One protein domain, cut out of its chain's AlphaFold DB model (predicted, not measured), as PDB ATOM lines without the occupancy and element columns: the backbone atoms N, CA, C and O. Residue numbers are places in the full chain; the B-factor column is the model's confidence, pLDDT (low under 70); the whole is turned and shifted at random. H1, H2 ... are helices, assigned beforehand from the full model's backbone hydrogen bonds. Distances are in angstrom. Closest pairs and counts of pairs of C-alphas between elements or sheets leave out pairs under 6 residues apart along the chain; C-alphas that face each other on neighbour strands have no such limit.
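AT A GLANCE: This is residues 2 to 140 of the 253 residues of an uncharacterized protein of Chitinophaga sp. ysch24 (UniProt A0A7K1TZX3). Five helices, H3 to H7, run back and forth, with H4, H5 and H6 as an up-and-down bundle in the middle, H3 packed beside H4 on one side and H7 beside H6 on another. H2 crosses one end of H4, while the short helix H1 lies on the H3 side, far from H7, and an unnamed stretch, residues 12 to 30, joins H1 to H2. The printed part has 139 residues with seven named helices, H1 to H7 in chain order, and no named strand; the class is all helix. It is compact, with a radius of gyration of the C-alphas of 14.6 A and spans of 42 by 37 by 26 A.

HOW THE PARTS SIT: H1, residues 7 to 11, and H3, residues 45 to 58, only just touch, with 3 pairs of C-alphas within 8 A; the closest are those of Ser 11 and Asn 55, 6.7 A apart. H4, residues 64 to 82, is the hub, touching four other helices. H2, residues 31 to 43, touches residues 78 to 82 of H4 with its residues 37 to 41, about perpendicular at 82 degrees; the closest C-alphas, of Ile 37 and Tyr 82, are 6.0 A apart. H3 and H4 form a helical hairpin at a shallow tilt of 7 degrees, their closest C-alphas being those of His 58 and Gln 64, 6.6 A apart. H4 and H5, residues 86 to 104, form another, at a shallow tilt of 25 degrees; the closest C-alphas, of Gly 73 and Ala 96, are 4.0 A apart. H5 and H6, residues 111 to 127, form a third at 25 degrees, with the C-alphas of Gln 97 and Leu 121 closest at 5.9 A. H6 and H7, residues 132 to 140, form a fourth at 12 degrees, with the C-alphas of Gly 122 and Leu 139 closest at 4.9 A. H7 is apart from H4 and H5. Every O i to N i+4 pair is within hydrogen-bond range in H1, H2, H3, H5, H6 and H7; in H4, 13 of 15 are.

IN THESE COORDINATES: H1 begins at C-alpha 7, (172.136, 130.885, 116.248). From first to last C-alpha H2 measures 18.8 A, H3 19.7 A, H4 27.5 A, H5 27.0 A and H6 24.4 A. H4 begins at C-alpha 64, (174.853, 129.136, 122.561). H7, 11.9 A long, ends at C-alpha 140, (174.778, 102.149, 126.818).

THE WHOLE: The C-alphas farthest apart, of Asp 12 and Gly 133, are 42.8 A apart. The printed part has no cut. The link from H1 to H2 is long, with 19 residues. Mean pLDDT of the printed part is 88.6; residues 2 to 15 and 25 to 26 are under 70.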
ATOM      1  N   GLU A   2     181.790 129.305 104.350       31.36
ATOM      2  CA  GLU A   2     180.716 130.287 104.539       31.36
ATOM      3  C   GLU A   2     180.185 130.135 105.977       31.36
ATOM      4  O   GLU A   2     180.271 129.032 106.530       31.36
ATOM      5  N   PRO A   3     179.750 131.225 106.630       34.22
ATOM      6  CA  PRO A   3     179.365 131.177 108.032       34.22
ATOM      7  C   PRO A   3     178.234 130.166 108.224       34.22
ATOM      8  O   PRO A   3     177.257 130.178 107.473       34.22
ATOM      9  N   LEU A   4     178.383 129.296 109.235       47.75
ATOM     10  CA  LEU A   4     177.259 128.542 109.782       47.75
ATOM     11  C   LEU A   4     176.099 129.514 109.982       47.75
ATOM     12  O   LEU A   4     176.315 130.649 110.413       47.75
ATOM     13  N   VAL A   5     174.889 129.040 109.706       51.34
ATOM     14  CA  VAL A   5     173.653 129.642 110.198       51.34
ATOM     15  C   VAL A   5     173.899 130.035 111.649       51.34
ATOM     16  O   VAL A   5     174.094 129.178 112.513       51.34
ATOM     17  N   THR A   6     174.027 131.332 111.898       51.66
ATOM     18  CA  THR A   6     174.281 131.827 113.246       51.66
ATOM     19  C   THR A   6     173.066 131.488 114.095       51.66
ATOM     20  O   THR A   6     171.939 131.491 113.597       51.66
ATOM     21  N   ALA A   7     173.264 131.178 115.371       49.00
ATOM     22  CA  ALA A   7     172.136 130.885 116.248       49.00
ATOM     23  C   ALA A   7     171.109 132.045 116.263       49.00
ATOM     24  O   ALA A   7     169.905 131.812 116.360       49.00
ATOM     25  N   ASP A   8     171.583 133.268 116.001       47.25
ATOM     26  CA  ASP A   8     170.785 134.477 115.795       47.25
ATOM     27  C   ASP A   8     169.783 134.354 114.630       47.25
ATOM     28  O   ASP A   8     168.605 134.657 114.807       47.25
ATOM     29  N   THR A   9     170.188 133.802 113.476       53.31
ATOM     30  CA  THR A   9     169.306 133.593 112.302       53.31
ATOM     31  C   THR A   9     168.170 132.590 112.534       53.31
ATOM     32  O   THR A   9     167.205 132.593 111.775       53.31
ATOM     33  N   LEU A  10     168.262 131.745 113.565       54.34
ATOM     34  CA  LEU A  10     167.222 130.772 113.931       54.34
ATOM     35  C   LEU A  10     166.336 131.253 115.099       54.34
ATOM     36  O   LEU A  10     165.319 130.625 115.399       54.34
ATOM     37  N   SER A  11     166.720 132.348 115.765       50.16
ATOM     38  CA  SER A  11     166.115 132.807 117.023       50.16
ATOM     39  C   SER A  11     164.949 133.797 116.865       50.16
ATOM     40  O   SER A  11     164.140 133.917 117.783       50.16
ATOM     41  N   ASP A  12     164.780 134.429 115.694       50.97
ATOM     42  CA  ASP A  12     163.770 135.479 115.428       50.97
ATOM     43  C   ASP A  12     162.323 134.959 115.226       50.97
ATOM     44  O   ASP A  12     161.494 135.554 114.533       50.97
ATOM     45  N   GLY A  13     161.980 133.848 115.880       50.44
ATOM     46  CA  GLY A  13     160.729 133.125 115.667       50.44
ATOM     47  C   GLY A  13     160.804 132.264 114.408       50.44
ATOM     48  O   GLY A  13     161.461 132.611 113.433       50.44
ATOM     49  N   ILE A  14     160.156 131.098 114.437       51.25
ATOM     50  CA  ILE A  14     160.153 130.139 113.323       51.25
ATOM     51  C   ILE A  14     159.318 130.725 112.174       51.25
ATOM     52  O   ILE A  14     158.160 130.372 111.955       51.25
ATOM     53  N   VAL A  15     159.902 131.673 111.449       57.22
ATOM     54  CA  VAL A  15     159.606 131.906 110.044       57.22
ATOM     55  C   VAL A  15     160.108 130.654 109.332       57.22
ATOM     56  O   VAL A  15     161.218 130.204 109.609       57.22
ATOM     57  N   GLN A  16     159.263 130.040 108.502       74.50
ATOM     58  CA  GLN A  16     159.597 128.827 107.751       74.50
ATOM     59  C   GLN A  16     161.005 128.948 107.160       74.50
ATOM     60  O   GLN A  16     161.238 129.817 106.317       74.50
ATOM     61  N   LEU A  17     161.934 128.114 107.637       82.50
ATOM     62  CA  LEU A  17     163.292 128.109 107.110       82.50
ATOM     63  C   LEU A  17     163.241 127.733 105.634       82.50
ATOM     64  O   LEU A  17     162.506 126.823 105.247       82.50
ATOM     65  N   THR A  18     164.029 128.417 104.817       87.94
ATOM     66  CA  THR A  18     164.268 128.022 103.433       87.94
ATOM     67  C   THR A  18     165.498 127.113 103.355       87.94
ATOM     68  O   THR A  18     166.362 127.161 104.239       87.94
ATOM     69  N   PRO A  19     165.634 126.284 102.306       88.88
ATOM     70  CA  PRO A  19     166.797 125.410 102.144       88.88
ATOM     71  C   PRO A  19     168.146 126.146 102.162       88.88
ATOM     72  O   PRO A  19     169.150 125.593 102.607       88.88
ATOM     73  N   GLU A  20     168.176 127.398 101.702       89.12
ATOM     74  CA  GLU A  20     169.358 128.267 101.680       89.12
ATOM     75  C   GLU A  20     169.766 128.767 103.068       89.12
ATOM     76  O   GLU A  20     170.900 129.207 103.246       89.12
ATOM     77  N   GLN A  21     168.846 128.724 104.033       85.62
ATOM     78  CA  GLN A  21     169.097 129.085 105.426       85.62
ATOM     79  C   GLN A  21     169.588 127.903 106.259       85.62
ATOM     80  O   GLN A  21     169.823 128.084 107.446       85.62
ATOM     81  N   LEU A  22     169.715 126.707 105.681       85.62
ATOM     82  CA  LEU A  22     170.375 125.571 106.317       85.62
ATOM     83  C   LEU A  22     171.841 125.494 105.855       85.62
ATOM     84  O   LEU A  22     172.170 125.989 104.771       85.62
ATOM     85  N   PRO A  23     172.743 124.889 106.648       83.81
ATOM     86  CA  PRO A  23     174.148 124.782 106.276       83.81
ATOM     87  C   PRO A  23     174.357 124.080 104.923       83.81
ATOM     88  O   PRO A  23     173.533 123.290 104.472       83.81
ATOM     89  N   VAL A  24     175.492 124.346 104.275       81.19
ATOM     90  CA  VAL A  24     175.969 123.604 103.097       81.19
ATOM     91  C   VAL A  24     177.315 122.995 103.483       81.19
ATOM     92  O   VAL A  24     178.365 123.615 103.316       81.19
ATOM     93  N   LEU A  25     177.270 121.820 104.116       68.94
ATOM     94  CA  LEU A  25     178.417 121.222 104.809       68.94
ATOM     95  C   LEU A  25     178.947 119.983 104.097       68.94
ATOM     96  O   LEU A  25     178.757 118.889 104.601       68.94
ATOM     97  N   THR A  26     179.639 120.122 102.965       66.31
ATOM     98  CA  THR A  26     180.628 119.099 102.571       66.31
ATOM     99  C   THR A  26     181.657 119.672 101.594       66.31
ATOM    100  O   THR A  26     181.378 120.622 100.858       66.31
ATOM    101  N   ASN A  27     182.820 119.023 101.519       76.62
ATOM    102  CA  ASN A  27     183.803 119.269 100.458       76.62
ATOM    103  C   ASN A  27     183.490 118.504  99.156       76.62
ATOM    104  O   ASN A  27     184.124 118.750  98.130       76.62
ATOM    105  N   PHE A  28     182.545 117.558  99.203       82.19
ATOM    106  CA  PHE A  28     182.326 116.547  98.161       82.19
ATOM    107  C   PHE A  28     180.940 116.607  97.499       82.19
ATOM    108  O   PHE A  28     180.645 115.789  96.628       82.19
ATOM    109  N   MET A  29     180.112 117.584  97.865       87.00
ATOM    110  CA  MET A  29     178.757 117.784  97.352       87.00
ATOM    111  C   MET A  29     178.653 119.124  96.633       87.00
ATOM    112  O   MET A  29     179.247 120.124  97.045       87.00
ATOM    113  N   THR A  30     177.864 119.168  95.561       89.94
ATOM    114  CA  THR A  30     177.556 120.446  94.922       89.94
ATOM    115  C   THR A  30     176.574 121.244  95.780       89.94
ATOM    116  O   THR A  30     175.770 120.690  96.528       89.94
ATOM    117  N   ARG A  31     176.575 122.573  95.635       89.81
ATOM    118  CA  ARG A  31     175.583 123.426  96.307       89.81
ATOM    119  C   ARG A  31     174.144 123.034  95.951       89.81
ATOM    120  O   ARG A  31     173.271 123.128  96.803       89.81
ATOM    121  N   ALA A  32     173.895 122.606  94.713       92.19
ATOM    122  CA  ALA A  32     172.563 122.198  94.274       92.19
ATOM    123  C   ALA A  32     172.080 120.948  95.023       92.19
ATOM    124  O   ALA A  32     170.950 120.930  95.506       92.19
ATOM    125  N   ASP A  33     172.951 119.949  95.180       91.31
ATOM    126  CA  ASP A  33     172.624 118.725  95.918       91.31
ATOM    127  C   ASP A  33     172.385 119.025  97.405       91.31
ATOM    128  O   ASP A  33     171.425 118.525  97.988       91.31
ATOM    129  N   ALA A  34     173.194 119.906  98.004       91.44
ATOM    130  CA  ALA A  34     173.014 120.320  99.395       91.44
ATOM    131  C   ALA A  34     171.671 121.027  99.618       91.44
ATOM    132  O   ALA A  34     170.956 120.714 100.566       91.44
ATOM    133  N   LEU A  35     171.282 121.934  98.715       93.38
ATOM    134  CA  LEU A  35     169.977 122.598  98.780       93.38
ATOM    135  C   LEU A  35     168.820 121.609  98.583       93.38
ATOM    136  O   LEU A  35     167.794 121.736  99.246       93.38
ATOM    137  N   ALA A  36     168.985 120.602  97.721       94.56
ATOM    138  CA  ALA A  36     167.986 119.552  97.544       94.56
ATOM    139  C   ALA A  36     167.824 118.688  98.808       94.56
ATOM    140  O   ALA A  36     166.700 118.348  99.173       94.56
ATOM    141  N   ILE A  37     168.921 118.363  99.500       94.88
ATOM    142  CA  ILE A  37     168.879 117.675 100.800       94.88
ATOM    143  C   ILE A  37     168.207 118.559 101.853       94.88
ATOM    144  O   ILE A  37     167.299 118.098 102.537       94.88
ATOM    145  N   ASN A  38     168.590 119.833 101.940       94.81
ATOM    146  CA  ASN A  38     168.000 120.788 102.876       94.81
ATOM    147  C   ASN A  38     166.483 120.930 102.665       94.81
ATOM    148  O   ASN A  38     165.737 120.973 103.639       94.81
ATOM    149  N   ALA A  39     166.011 120.941 101.413       94.75
ATOM    150  CA  ALA A  39     164.580 120.951 101.105       94.75
ATOM    151  C   ALA A  39     163.862 119.709 101.654       94.75
ATOM    152  O   ALA A  39     162.853 119.854 102.337       94.75
ATOM    153  N   LYS A  40     164.419 118.509 101.435       95.94
ATOM    154  CA  LYS A  40     163.860 117.258 101.976       95.94
ATOM    155  C   LYS A  40     163.838 117.258 103.504       95.94
ATOM    156  O   LYS A  40     162.821 116.931 104.095       95.94
ATOM    157  N   LEU A  41     164.926 117.687 104.146       94.25
ATOM    158  CA  LEU A  41     165.004 117.772 105.609       94.25
ATOM    159  C   LEU A  41     163.923 118.675 106.198       94.25
ATOM    160  O   LEU A  41     163.354 118.361 107.238       94.25
ATOM    161  N   LEU A  42     163.618 119.792 105.541       94.06
ATOM    162  CA  LEU A  42     162.585 120.707 106.013       94.06
ATOM    163  C   LEU A  42     161.169 120.122 105.906       94.06
ATOM    164  O   LEU A  42     160.285 120.572 106.634       94.06
ATOM    165  N   GLU A  43     160.950 119.108 105.070       94.38
ATOM    166  CA  GLU A  43     159.680 118.377 104.985       94.38
ATOM    167  C   GLU A  43     159.544 117.304 106.084       94.38
ATOM    168  O   GLU A  43     158.430 116.874 106.397       94.38
ATOM    169  N   GLU A  44     160.648 116.899 106.720       95.06
ATOM    170  CA  GLU A  44     160.647 115.831 107.718       95.06
ATOM    171  C   GLU A  44     160.097 116.273 109.073       95.06
ATOM    172  O   GLU A  44     160.583 117.202 109.724       95.06
ATOM    173  N   THR A  45     159.109 115.523 109.565       93.81
ATOM    174  CA  THR A  45     158.445 115.830 110.841       93.81
ATOM    175  C   THR A  45     159.408 115.727 112.026       93.81
ATOM    176  O   THR A  45     159.356 116.557 112.933       93.81
ATOM    177  N   SER A  46     160.311 114.741 112.019       92.94
ATOM    178  CA  SER A  46     161.339 114.580 113.055       92.94
ATOM    179  C   SER A  46     162.294 115.771 113.083       92.94
ATOM    180  O   SER A  46     162.574 116.308 114.153       92.94
ATOM    181  N   PHE A  47     162.743 116.239 111.918       94.62
ATOM    182  CA  PHE A  47     163.644 117.381 111.830       94.62
ATOM    183  C   PHE A  47     162.964 118.675 112.293       94.62
ATOM    184  O   PHE A  47     163.529 119.411 113.099       94.62
ATOM    185  N   GLN A  48     161.708 118.909 111.903       93.25
ATOM    186  CA  GLN A  48     160.923 120.047 112.402       93.25
ATOM    187  C   GLN A  48     160.701 119.998 113.923       93.25
ATOM    188  O   GLN A  48     160.799 121.020 114.613       93.25
ATOM    189  N   GLN A  49     160.453 118.805 114.475       93.56
ATOM    190  CA  GLN A  49     160.368 118.607 115.922       93.56
ATOM    191  C   GLN A  49     161.700 118.944 116.604       93.56
ATOM    192  O   GLN A  49     161.703 119.668 117.601       93.56
ATOM    193  N   PHE A  50     162.827 118.478 116.056       94.88
ATOM    194  CA  PHE A  50     164.155 118.812 116.565       94.88
ATOM    195  C   PHE A  50     164.395 120.323 116.571       94.88
ATOM    196  O   PHE A  50     164.780 120.863 117.604       94.88
ATOM    197  N   LEU A  51     164.120 121.020 115.463       93.31
ATOM    198  CA  LEU A  51     164.286 122.476 115.371       93.31
ATOM    199  C   LEU A  51     163.463 123.213 116.432       93.31
ATOM    200  O   LEU A  51     163.944 124.165 117.046       93.31
ATOM    201  N   THR A  52     162.241 122.743 116.687       91.88
ATOM    202  CA  THR A  52     161.366 123.307 117.721       91.88
ATOM    203  C   THR A  52     161.977 123.149 119.114       91.88
ATOM    204  O   THR A  52     162.064 124.124 119.861       91.88
ATOM    205  N   LEU A  53     162.433 121.942 119.463       92.69
ATOM    206  CA  LEU A  53     163.059 121.653 120.758       92.69
ATOM    207  C   LEU A  53     164.374 122.415 120.938       92.69
ATOM    208  O   LEU A  53     164.622 123.005 121.989       92.69
ATOM    209  N   TRP A  54     165.190 122.447 119.887       93.06
ATOM    210  CA  TRP A  54     166.448 123.171 119.863       93.06
ATOM    211  C   TRP A  54     166.237 124.670 120.079       93.06
ATOM    212  O   TRP A  54     166.906 125.253 120.927       93.06
ATOM    213  N   ASN A  55     165.263 125.287 119.403       89.94
ATOM    214  CA  ASN A  55     164.979 126.714 119.563       89.94
ATOM    215  C   ASN A  55     164.444 127.041 120.971       89.94
ATOM    216  O   ASN A  55     164.861 128.014 121.601       89.94
ATOM    217  N   GLN A  56     163.573 126.186 121.519       90.25
ATOM    218  CA  GLN A  56     163.101 126.322 122.902       90.25
ATOM    219  C   GLN A  56     164.248 126.261 123.915       90.25
ATOM    220  O   GLN A  56     164.245 127.019 124.885       90.25
ATOM    221  N   LEU A  57     165.216 125.367 123.700       89.81
ATOM    222  CA  LEU A  57     166.402 125.252 124.543       89.81
ATOM    223  C   LEU A  57     167.339 126.453 124.354       89.81
ATOM    224  O   LEU A  57     167.834 127.002 125.337       89.81
ATOM    225  N   HIS A  58     167.515 126.913 123.114       86.50
ATOM    226  CA  HIS A  58     168.316 128.086 122.769       86.50
ATOM    227  C   HIS A  58     167.828 129.356 123.465       86.50
ATOM    228  O   HIS A  58     168.629 130.089 124.035       86.50
ATOM    229  N   CYS A  59     166.513 129.570 123.528       84.94
ATOM    230  CA  CYS A  59     165.929 130.711 124.236       84.94
ATOM    231  C   CYS A  59     166.148 130.677 125.761       84.94
ATOM    232  O   CYS A  59     166.006 131.704 126.424       84.94
ATOM    233  N   LYS A  60     166.438 129.503 126.336       86.69
ATOM    234  CA  LYS A  60     166.567 129.303 127.789       86.69
ATOM    235  C   LYS A  60     168.014 129.258 128.268       86.69
ATOM    236  O   LYS A  60     168.260 129.521 129.444       86.69
ATOM    237  N   THR A  61     168.959 128.902 127.400       83.31
ATOM    238  CA  THR A  61     170.361 128.726 127.787       83.31
ATOM    239  C   THR A  61     171.222 129.920 127.401       83.31
ATOM    240  O   THR A  61     171.065 130.518 126.341       83.31
ATOM    241  N   ALA A  62     172.201 130.231 128.248       77.62
ATOM    242  CA  ALA A  62     173.261 131.176 127.910       77.62
ATOM    243  C   ALA A  62     174.381 130.527 127.071       77.62
ATOM    244  O   ALA A  62     175.193 131.244 126.489       77.62
ATOM    245  N   ASN A  63     174.460 129.187 127.007       76.94
ATOM    246  CA  ASN A  63     175.519 128.487 126.277       76.94
ATOM    247  C   ASN A  63     175.128 128.196 124.818       76.94
ATOM    248  O   ASN A  63     174.770 127.075 124.453       76.94
ATOM    249  N   GLN A  64     175.207 129.227 123.980       82.38
ATOM    250  CA  GLN A  64     174.853 129.136 122.561       82.38
ATOM    251  C   GLN A  64     175.815 128.242 121.762       82.38
ATOM    252  O   GLN A  64     175.393 127.568 120.824       82.38
ATOM    253  N   GLN A  65     177.094 128.174 122.150       86.31
ATOM    254  CA  GLN A  65     178.107 127.428 121.398       86.31
ATOM    255  C   GLN A  65     177.855 125.917 121.427       86.31
ATOM    256  O   GLN A  65     177.914 125.267 120.383       86.31
ATOM    257  N   SER A  66     177.526 125.355 122.592       89.50
ATOM    258  CA  SER A  66     177.189 123.932 122.709       89.50
ATOM    259  C   SER A  66     175.959 123.594 121.867       89.50
ATOM    260  O   SER A  66     175.938 122.595 121.153       89.50
ATOM    261  N   LEU A  67     174.946 124.461 121.858       91.25
ATOM    262  CA  LEU A  67     173.752 124.235 121.048       91.25
ATOM    263  C   LEU A  67     174.017 124.241 119.547       91.25
ATOM    264  O   LEU A  67     173.384 123.463 118.834       91.25
ATOM    265  N   ILE A  68     174.959 125.050 119.063       91.69
ATOM    266  CA  ILE A  68     175.395 124.987 117.663       91.69
ATOM    267  C   ILE A  68     175.978 123.605 117.354       91.69
ATOM    268  O   ILE A  68     175.653 123.028 116.318       91.69
ATOM    269  N   SER A  69     176.775 123.033 118.262       94.69
ATOM    270  CA  SER A  69     177.297 121.671 118.103       94.69
ATOM    271  C   SER A  69     176.184 120.622 118.108       94.69
ATOM    272  O   SER A  69     176.175 119.750 117.248       94.69
ATOM    273  N   LEU A  70     175.189 120.723 118.996       95.88
ATOM    274  CA  LEU A  70     174.039 119.808 118.979       95.88
ATOM    275  C   LEU A  70     173.266 119.872 117.650       95.88
ATOM    276  O   LEU A  70     172.937 118.837 117.071       95.88
ATOM    277  N   TYR A  71     172.998 121.088 117.166       95.25
ATOM    278  CA  TYR A  71     172.349 121.325 115.878       95.25
ATOM    279  C   TYR A  71     173.161 120.749 114.720       95.25
ATOM    280  O   TYR A  71     172.614 120.003 113.913       95.25
ATOM    281  N   GLY A  72     174.463 121.045 114.666       95.12
ATOM    282  CA  GLY A  72     175.364 120.533 113.635       95.12
ATOM    283  C   GLY A  72     175.411 119.006 113.618       95.12
ATOM    284  O   GLY A  72     175.338 118.408 112.548       95.12
ATOM    285  N   GLY A  73     175.441 118.374 114.797       96.94
ATOM    286  CA  GLY A  73     175.406 116.920 114.950       96.94
ATOM    287  C   GLY A  73     174.169 116.304 114.303       96.94
ATOM    288  O   GLY A  73     174.280 115.455 113.416       96.94
ATOM    289  N   TYR A  74     172.990 116.784 114.699       97.31
ATOM    290  CA  TYR A  74     171.722 116.252 114.202       97.31
ATOM    291  C   TYR A  74     171.481 116.580 112.729       97.31
ATOM    292  O   TYR A  74     171.086 115.706 111.963       97.31
ATOM    293  N   TYR A  75     171.783 117.809 112.301       96.25
ATOM    294  CA  TYR A  75     171.693 118.203 110.897       96.25
ATOM    295  C   TYR A  75     172.557 117.306 110.006       96.25
ATOM    296  O   TYR A  75     172.039 116.728 109.054       96.25
ATOM    297  N   CYS A  76     173.845 117.136 110.322       96.69
ATOM    298  CA  CYS A  76     174.750 116.323 109.509       96.69
ATOM    299  C   CYS A  76     174.310 114.854 109.468       96.69
ATOM    300  O   CYS A  76     174.344 114.228 108.409       96.69
ATOM    301  N   GLN A  77     173.848 114.316 110.600       97.50
ATOM    302  CA  GLN A  77     173.328 112.953 110.678       97.50
ATOM    303  C   GLN A  77     172.105 112.759 109.773       97.50
ATOM    304  O   GLN A  77     172.064 111.796 109.015       97.50
ATOM    305  N   GLN A  78     171.131 113.675 109.815       96.81
ATOM    306  CA  GLN A  78     169.929 113.589 108.980       96.81
ATOM    307  C   GLN A  78     170.243 113.858 107.500       96.81
ATOM    308  O   GLN A  78     169.761 113.146 106.622       96.81
ATOM    309  N   ALA A  79     171.114 114.824 107.192       95.44
ATOM    310  CA  ALA A  79     171.561 115.095 105.825       95.44
ATOM    311  C   ALA A  79     172.225 113.865 105.179       95.44
ATOM    312  O   ALA A  79     172.041 113.608 103.987       95.44
ATOM    313  N   ALA A  80     172.956 113.069 105.968       96.56
ATOM    314  CA  ALA A  80     173.589 111.839 105.505       96.56
ATOM    315  C   ALA A  80     172.581 110.770 105.038       96.56
ATOM    316  O   ALA A  80     172.940 109.928 104.214       96.56
ATOM    317  N   GLU A  81     171.332 110.788 105.519       95.56
ATOM    318  CA  GLU A  81     170.282 109.849 105.090       95.56
ATOM    319  C   GLU A  81     169.795 110.132 103.661       95.56
ATOM    320  O   GLU A  81     169.488 109.203 102.914       95.56
ATOM    321  N   TYR A  82     169.801 111.402 103.247       95.00
ATOM    322  CA  TYR A  82     169.393 111.834 101.903       95.00
ATOM    323  C   TYR A  82     170.557 111.945 100.914       95.00
ATOM    324  O   TYR A  82     170.347 112.263  99.741       95.00
ATOM    325  N   CYS A  83     171.784 111.700 101.373       93.88
ATOM    326  CA  CYS A  83     172.978 111.797 100.554       93.88
ATOM    327  C   CYS A  83     173.250 110.485  99.802       93.88
ATOM    328  O   CYS A  83     173.739 109.510 100.371       93.88
ATOM    329  N   GLU A  84     173.001 110.480  98.491       92.44
ATOM    330  CA  GLU A  84     173.239 109.313  97.623       92.44
ATOM    331  C   GLU A  84     174.734 109.023  97.414       92.44
ATOM    332  O   GLU A  84     175.150 107.874  97.246       92.44
ATOM    333  N   ASN A  85     175.571 110.065  97.438       93.56
ATOM    334  CA  ASN A  85     177.011 109.918  97.286       93.56
ATOM    335  C   ASN A  85     177.631 109.352  98.574       93.56
ATOM    336  O   ASN A  85     177.652 110.023  99.603       93.56
ATOM    337  N   GLY A  86     178.191 108.142  98.503       93.81
ATOM    338  CA  GLY A  86     178.755 107.456  99.671       93.81
ATOM    339  C   GLY A  86     179.916 108.188 100.358       93.81
ATOM    340  O   GLY A  86     180.034 108.110 101.578       93.81
ATOM    341  N   ILE A  87     180.745 108.930  99.612       93.44
ATOM    342  CA  ILE A  87     181.869 109.698 100.183       93.44
ATOM    343  C   ILE A  87     181.335 110.890 100.975       93.44
ATOM    344  O   ILE A  87     181.689 111.066 102.136       93.44
ATOM    345  N   SER A  88     180.438 111.668 100.369       93.50
ATOM    346  CA  SER A  88     179.789 112.815 101.014       93.50
ATOM    347  C   SER A  88     178.957 112.382 102.221       93.50
ATOM    348  O   SER A  88     178.979 113.036 103.256       93.50
ATOM    349  N   ARG A  89     178.275 111.235 102.121       95.81
ATOM    350  CA  ARG A  89     177.541 110.629 103.234       95.81
ATOM    351  C   ARG A  89     178.470 110.314 104.406       95.81
ATOM    352  O   ARG A  89     178.139 110.640 105.540       95.81
ATOM    353  N   GLN A  90     179.626 109.710 104.143       96.44
ATOM    354  CA  GLN A  90     180.592 109.400 105.194       96.44
ATOM    355  C   GLN A  90     181.201 110.666 105.817       96.44
ATOM    356  O   GLN A  90     181.364 110.716 107.033       96.44
ATOM    357  N   ASP A  91     181.496 111.687 105.007       95.12
ATOM    358  CA  ASP A  91     181.989 113.001 105.454       95.12
ATOM    359  C   ASP A  91     180.990 113.673 106.414       95.12
ATOM    360  O   ASP A  91     181.351 114.074 107.521       95.12
ATOM    361  N   LEU A  92     179.699 113.678 106.057       96.06
ATOM    362  CA  LEU A  92     178.616 114.166 106.920       96.06
ATOM    363  C   LEU A  92     178.541 113.399 108.244       96.06
ATOM    364  O   LEU A  92     178.417 114.010 109.302       96.06
ATOM    365  N   LEU A  93     178.648 112.068 108.217       97.62
ATOM    366  CA  LEU A  93     178.609 111.269 109.442       97.62
ATOM    367  C   LEU A  93     179.824 111.513 110.348       97.62
ATOM    368  O   LEU A  93     179.680 111.446 111.569       97.62
ATOM    369  N   ILE A  94     181.005 111.791 109.787       96.38
ATOM    370  CA  ILE A  94     182.194 112.182 110.563       96.38
ATOM    371  C   ILE A  94     181.941 113.531 111.240       96.38
ATOM    372  O   ILE A  94     182.096 113.642 112.455       96.38
ATOM    373  N   HIS A  95     181.446 114.518 110.491       96.06
ATOM    374  CA  HIS A  95     181.082 115.817 111.054       96.06
ATOM    375  C   HIS A  95     179.995 115.713 112.129       96.06
ATOM    376  O   HIS A  95     180.085 116.387 113.154       96.06
ATOM    377  N   ALA A  96     178.995 114.848 111.938       97.69
ATOM    378  CA  ALA A  96     177.969 114.595 112.941       97.69
ATOM    379  C   ALA A  96     178.582 114.085 114.255       97.69
ATOM    380  O   ALA A  96     178.272 114.598 115.332       97.69
ATOM    381  N   GLN A  97     179.494 113.113 114.165       98.19
ATOM    382  CA  GLN A  97     180.218 112.586 115.319       98.19
ATOM    383  C   GLN A  97     181.038 113.673 116.028       98.19
ATOM    384  O   GLN A  97     180.918 113.804 117.246       98.19
ATOM    385  N   ASP A  98     181.838 114.451 115.294       97.38
ATOM    386  CA  ASP A  98     182.685 115.504 115.871       97.38
ATOM    387  C   ASP A  98     181.847 116.545 116.625       97.38
ATOM    388  O   ASP A  98     182.182 116.961 117.740       97.38
ATOM    389  N   HIS A  99     180.706 116.922 116.049       97.50
ATOM    390  CA  HIS A  99     179.753 117.831 116.666       97.50
ATOM    391  C   HIS A  99     179.133 117.264 117.949       97.50
ATOM    392  O   HIS A  99     179.111 117.959 118.967       97.50
ATOM    393  N   TYR A 100     178.675 116.007 117.948       98.44
ATOM    394  CA  TYR A 100     178.142 115.386 119.164       98.44
ATOM    395  C   TYR A 100     179.204 115.241 120.253       98.44
ATOM    396  O   TYR A 100     178.916 115.517 121.416       98.44
ATOM    397  N   MET A 101     180.432 114.858 119.896       98.00
ATOM    398  CA  MET A 101     181.538 114.781 120.851       98.00
ATOM    399  C   MET A 101     181.823 116.151 121.473       98.00
ATOM    400  O   MET A 101     181.839 116.261 122.695       98.00
ATOM    401  N   THR A 102     181.921 117.201 120.651       96.81
ATOM    402  CA  THR A 102     182.106 118.587 121.121       96.81
ATOM    403  C   THR A 102     180.965 119.030 122.043       96.81
ATOM    404  O   THR A 102     181.196 119.686 123.052       96.81
ATOM    405  N   PHE A 103     179.716 118.676 121.724       96.81
ATOM    406  CA  PHE A 103     178.573 118.990 122.585       96.81
ATOM    407  C   PHE A 103     178.664 118.304 123.955       96.81
ATOM    408  O   PHE A 103     178.351 118.908 124.977       96.81
ATOM    409  N   LEU A 104     179.085 117.038 123.984       97.06
ATOM    410  CA  LEU A 104     179.125 116.227 125.201       97.06
ATOM    411  C   LEU A 104     180.235 116.638 126.181       97.06
ATOM    412  O   LEU A 104     180.128 116.298 127.366       97.06
ATOM    413  N   GLU A 105     181.243 117.385 125.720       96.00
ATOM    414  CA  GLU A 105     182.280 118.005 126.560       96.00
ATOM    415  C   GLU A 105     181.712 119.070 127.513       96.00
ATOM    416  O   GLU A 105     182.301 119.329 128.564       96.00
ATOM    417  N   ASP A 106     180.556 119.658 127.190       92.94
ATOM    418  CA  ASP A 106     179.889 120.628 128.054       92.94
ATOM    419  C   ASP A 106     179.058 119.938 129.144       92.94
ATOM    420  O   ASP A 106     177.967 119.401 128.914       92.94
ATOM    421  N   ASP A 107     179.568 119.976 130.374       91.12
ATOM    422  CA  ASP A 107     178.923 119.378 131.536       91.12
ATOM    423  C   ASP A 107     177.738 120.184 132.088       91.12
ATOM    424  O   ASP A 107     176.988 119.663 132.918       91.12
ATOM    425  N   LYS A 108     177.528 121.412 131.596       91.19
ATOM    426  CA  LYS A 108     176.466 122.322 132.052       91.19
ATOM    427  C   LYS A 108     175.134 122.098 131.348       91.19
ATOM    428  O   LYS A 108     174.123 122.648 131.784       91.19
ATOM    429  N   MET A 109     175.122 121.321 130.265       92.44
ATOM    430  CA  MET A 109     173.900 121.018 129.527       92.44
ATOM    431  C   MET A 109     172.984 120.074 130.311       92.44
ATOM    432  O   MET A 109     173.439 119.182 131.032       92.44
ATOM    433  N   GLU A 110     171.675 120.257 130.137       92.38
ATOM    434  CA  GLU A 110     170.648 119.435 130.777       92.38
ATOM    435  C   GLU A 110     170.844 117.942 130.466       92.38
ATOM    436  O   GLU A 110     171.169 117.548 129.340       92.38
ATOM    437  N   LYS A 111     170.617 117.096 131.477       93.69
ATOM    438  CA  LYS A 111     170.835 115.641 131.410       93.69
ATOM    439  C   LYS A 111     170.104 114.983 130.247       93.69
ATOM    440  O   LYS A 111     170.667 114.113 129.589       93.69
ATOM    441  N   GLU A 112     168.870 115.407 129.992       93.62
ATOM    442  CA  GLU A 112     168.046 114.867 128.915       93.62
ATOM    443  C   GLU A 112     168.664 115.128 127.532       93.62
ATOM    444  O   GLU A 112     168.744 114.232 126.692       93.62
ATOM    445  N   VAL A 113     169.168 116.341 127.313       95.38
ATOM    446  CA  VAL A 113     169.782 116.747 126.044       95.38
ATOM    447  C   VAL A 113     171.106 116.009 125.836       95.38
ATOM    448  O   VAL A 113     171.400 115.546 124.734       95.38
ATOM    449  N   ARG A 114     171.888 115.828 126.910       96.75
ATOM    450  CA  ARG A 114     173.126 115.029 126.882       96.75
ATOM    451  C   ARG A 114     172.848 113.550 126.619       96.75
ATOM    452  O   ARG A 114     173.558 112.945 125.819       96.75
ATOM    453  N   TYR A 115     171.790 112.985 127.207       97.56
ATOM    454  CA  TYR A 115     171.326 111.634 126.878       97.56
ATOM    455  C   TYR A 115     171.006 111.514 125.388       97.56
ATOM    456  O   TYR A 115     171.501 110.603 124.726       97.56
ATOM    457  N   PHE A 116     170.209 112.446 124.854       97.56
ATOM    458  CA  PHE A 116     169.833 112.455 123.444       97.56
ATOM    459  C   PHE A 116     171.068 112.516 122.536       97.56
ATOM    460  O   PHE A 116     171.202 111.678 121.648       97.56
ATOM    461  N   ALA A 117     172.007 113.429 122.794       98.06
ATOM    462  CA  ALA A 117     173.233 113.542 122.007       98.06
ATOM    463  C   ALA A 117     174.104 112.275 122.070       98.06
ATOM    464  O   ALA A 117     174.589 111.815 121.040       98.06
ATOM    465  N   GLN A 118     174.264 111.665 123.250       98.62
ATOM    466  CA  GLN A 118     175.013 110.413 123.406       98.62
ATOM    467  C   GLN A 118     174.346 109.249 122.663       98.62
ATOM    468  O   GLN A 118     175.023 108.435 122.032       98.62
ATOM    469  N   TRP A 119     173.015 109.180 122.704       98.50
ATOM    470  CA  TRP A 119     172.248 108.196 121.949       98.50
ATOM    471  C   TRP A 119     172.435 108.384 120.436       98.50
ATOM    472  O   TRP A 119     172.769 107.423 119.741       98.50
ATOM    473  N   GLN A 120     172.302 109.613 119.929       98.62
ATOM    474  CA  GLN A 120     172.504 109.916 118.509       98.62
ATOM    475  C   GLN A 120     173.949 109.687 118.047       98.62
ATOM    476  O   GLN A 120     174.165 109.218 116.929       98.62
ATOM    477  N   LEU A 121     174.943 109.931 118.907       98.81
ATOM    478  CA  LEU A 121     176.338 109.581 118.639       98.81
ATOM    479  C   LEU A 121     176.501 108.069 118.415       98.81
ATOM    480  O   LEU A 121     177.176 107.660 117.471       98.81
ATOM    481  N   GLY A 122     175.844 107.237 119.230       98.75
ATOM    482  CA  GLY A 122     175.821 105.785 119.036       98.75
ATOM    483  C   GLY A 122     175.224 105.379 117.685       98.75
ATOM    484  O   GLY A 122     175.849 104.623 116.942       98.75
ATOM    485  N   LEU A 123     174.070 105.946 117.317       98.62
ATOM    486  CA  LEU A 123     173.439 105.698 116.011       98.62
ATOM    487  C   LEU A 123     174.314 106.173 114.844       98.62
ATOM    488  O   LEU A 123     174.428 105.496 113.825       98.62
ATOM    489  N   THR A 124     174.981 107.316 115.001       98.75
ATOM    490  CA  THR A 124     175.907 107.855 114.000       98.75
ATOM    491  C   THR A 124     177.073 106.897 113.767       98.75
ATOM    492  O   THR A 124     177.398 106.603 112.618       98.75
ATOM    493  N   LYS A 125     177.671 106.344 114.829       98.69
ATOM    494  CA  LYS A 125     178.736 105.335 114.710       98.69
ATOM    495  C   LYS A 125     178.267 104.068 113.992       98.69
ATOM    496  O   LYS A 125     179.008 103.526 113.174       98.69
ATOM    497  N   GLU A 126     177.042 103.615 114.247       98.50
ATOM    498  CA  GLU A 126     176.468 102.482 113.513       98.50
ATOM    499  C   GLU A 126     176.329 102.797 112.017       98.50
ATOM    500  O   GLU A 126     176.758 102.005 111.179       98.50
ATOM    501  N   LEU A 127     175.809 103.981 111.671       97.81
ATOM    502  CA  LEU A 127     175.673 104.431 110.280       97.81
ATOM    503  C   LEU A 127     177.022 104.562 109.559       97.81
ATOM    504  O   LEU A 127     177.086 104.348 108.349       97.81
ATOM    505  N   GLN A 128     178.097 104.876 110.289       97.75
ATOM    506  CA  GLN A 128     179.472 104.883 109.775       97.75
ATOM    507  C   GLN A 128     180.062 103.474 109.578       97.75
ATOM    508  O   GLN A 128     181.177 103.351 109.069       97.75
ATOM    509  N   GLY A 129     179.372 102.417 110.015       97.62
ATOM    510  CA  GLY A 129     179.864 101.042 109.952       97.62
ATOM    511  C   GLY A 129     180.951 100.722 110.981       97.62
ATOM    512  O   GLY A 129     181.830  99.905 110.701       97.62
ATOM    513  N   LYS A 130     180.931 101.375 112.153       98.25
ATOM    514  CA  LYS A 130     181.815 101.018 113.275       98.25
ATOM    515  C   LYS A 130     181.503  99.616 113.803       98.25
ATOM    516  O   LYS A 130     180.425  99.071 113.564       98.25
ATOM    517  N   ASP A 131     182.461  99.039 114.526       98.12
ATOM    518  CA  ASP A 131     182.253  97.755 115.194       98.12
ATOM    519  C   ASP A 131     181.096  97.846 116.197       98.12
ATOM    520  O   ASP A 131     180.947  98.846 116.905       98.12
ATOM    521  N   TRP A 132     180.278  96.793 116.268       98.44
ATOM    522  CA  TRP A 132     179.098  96.804 117.127       98.44
ATOM    523  C   TRP A 132     179.446  96.959 118.611       98.44
ATOM    524  O   TRP A 132     178.692  97.615 119.317       98.44
ATOM    525  N   GLY A 133     180.571  96.421 119.094       98.50
ATOM    526  CA  GLY A 133     180.976  96.603 120.490       98.50
ATOM    527  C   GLY A 133     181.214  98.077 120.833       98.50
ATOM    528  O   GLY A 133     180.784  98.546 121.883       98.50
ATOM    529  N   GLU A 134     181.809  98.839 119.909       98.50
ATOM    530  CA  GLU A 134     181.998 100.287 120.070       98.50
ATOM    531  C   GLU A 134     180.657 101.042 120.044       98.50
ATOM    532  O   GLU A 134     180.430 101.969 120.830       98.50
ATOM    533  N   VAL A 135     179.755 100.655 119.136       98.75
ATOM    534  CA  VAL A 135     178.405 101.229 119.024       98.75
ATOM    535  C   VAL A 135     177.601 100.962 120.294       98.75
ATOM    536  O   VAL A 135     177.030 101.888 120.869       98.75
ATOM    537  N   GLU A 136     177.590  99.715 120.754       98.69
ATOM    538  CA  GLU A 136     176.914  99.265 121.965       98.69
ATOM    539  C   GLU A 136     177.403 100.033 123.192       98.69
ATOM    540  O   GLU A 136     176.584 100.607 123.910       98.69
ATOM    541  N   GLU A 137     178.718 100.102 123.416       98.69
ATOM    542  CA  GLU A 137     179.297 100.852 124.536       98.69
ATOM    543  C   GLU A 137     178.866 102.325 124.491       98.69
ATOM    544  O   GLU A 137     178.411 102.892 125.491       98.69
ATOM    545  N   THR A 138     178.922 102.930 123.301       98.69
ATOM    546  CA  THR A 138     178.506 104.319 123.081       98.69
ATOM    547  C   THR A 138     177.022 104.513 123.416       98.69
ATOM    548  O   THR A 138     176.684 105.472 124.113       98.69
ATOM    549  N   LEU A 139     176.140 103.606 122.985       98.69
ATOM    550  CA  LEU A 139     174.702 103.650 123.273       98.69
ATOM    551  C   LEU A 139     174.408 103.457 124.766       98.69
ATOM    552  O   LEU A 139     173.651 104.231 125.352       98.69
ATOM    553  N   LEU A 140     175.012 102.453 125.404       98.38
ATOM    554  CA  LEU A 140     174.778 102.149 126.818       98.38
ATOM    555  C   LEU A 140     175.285 103.264 127.739       98.38
ATOM    556  O   LEU A 140     174.661 103.543 128.767       98.38
TER     557      LEU A 140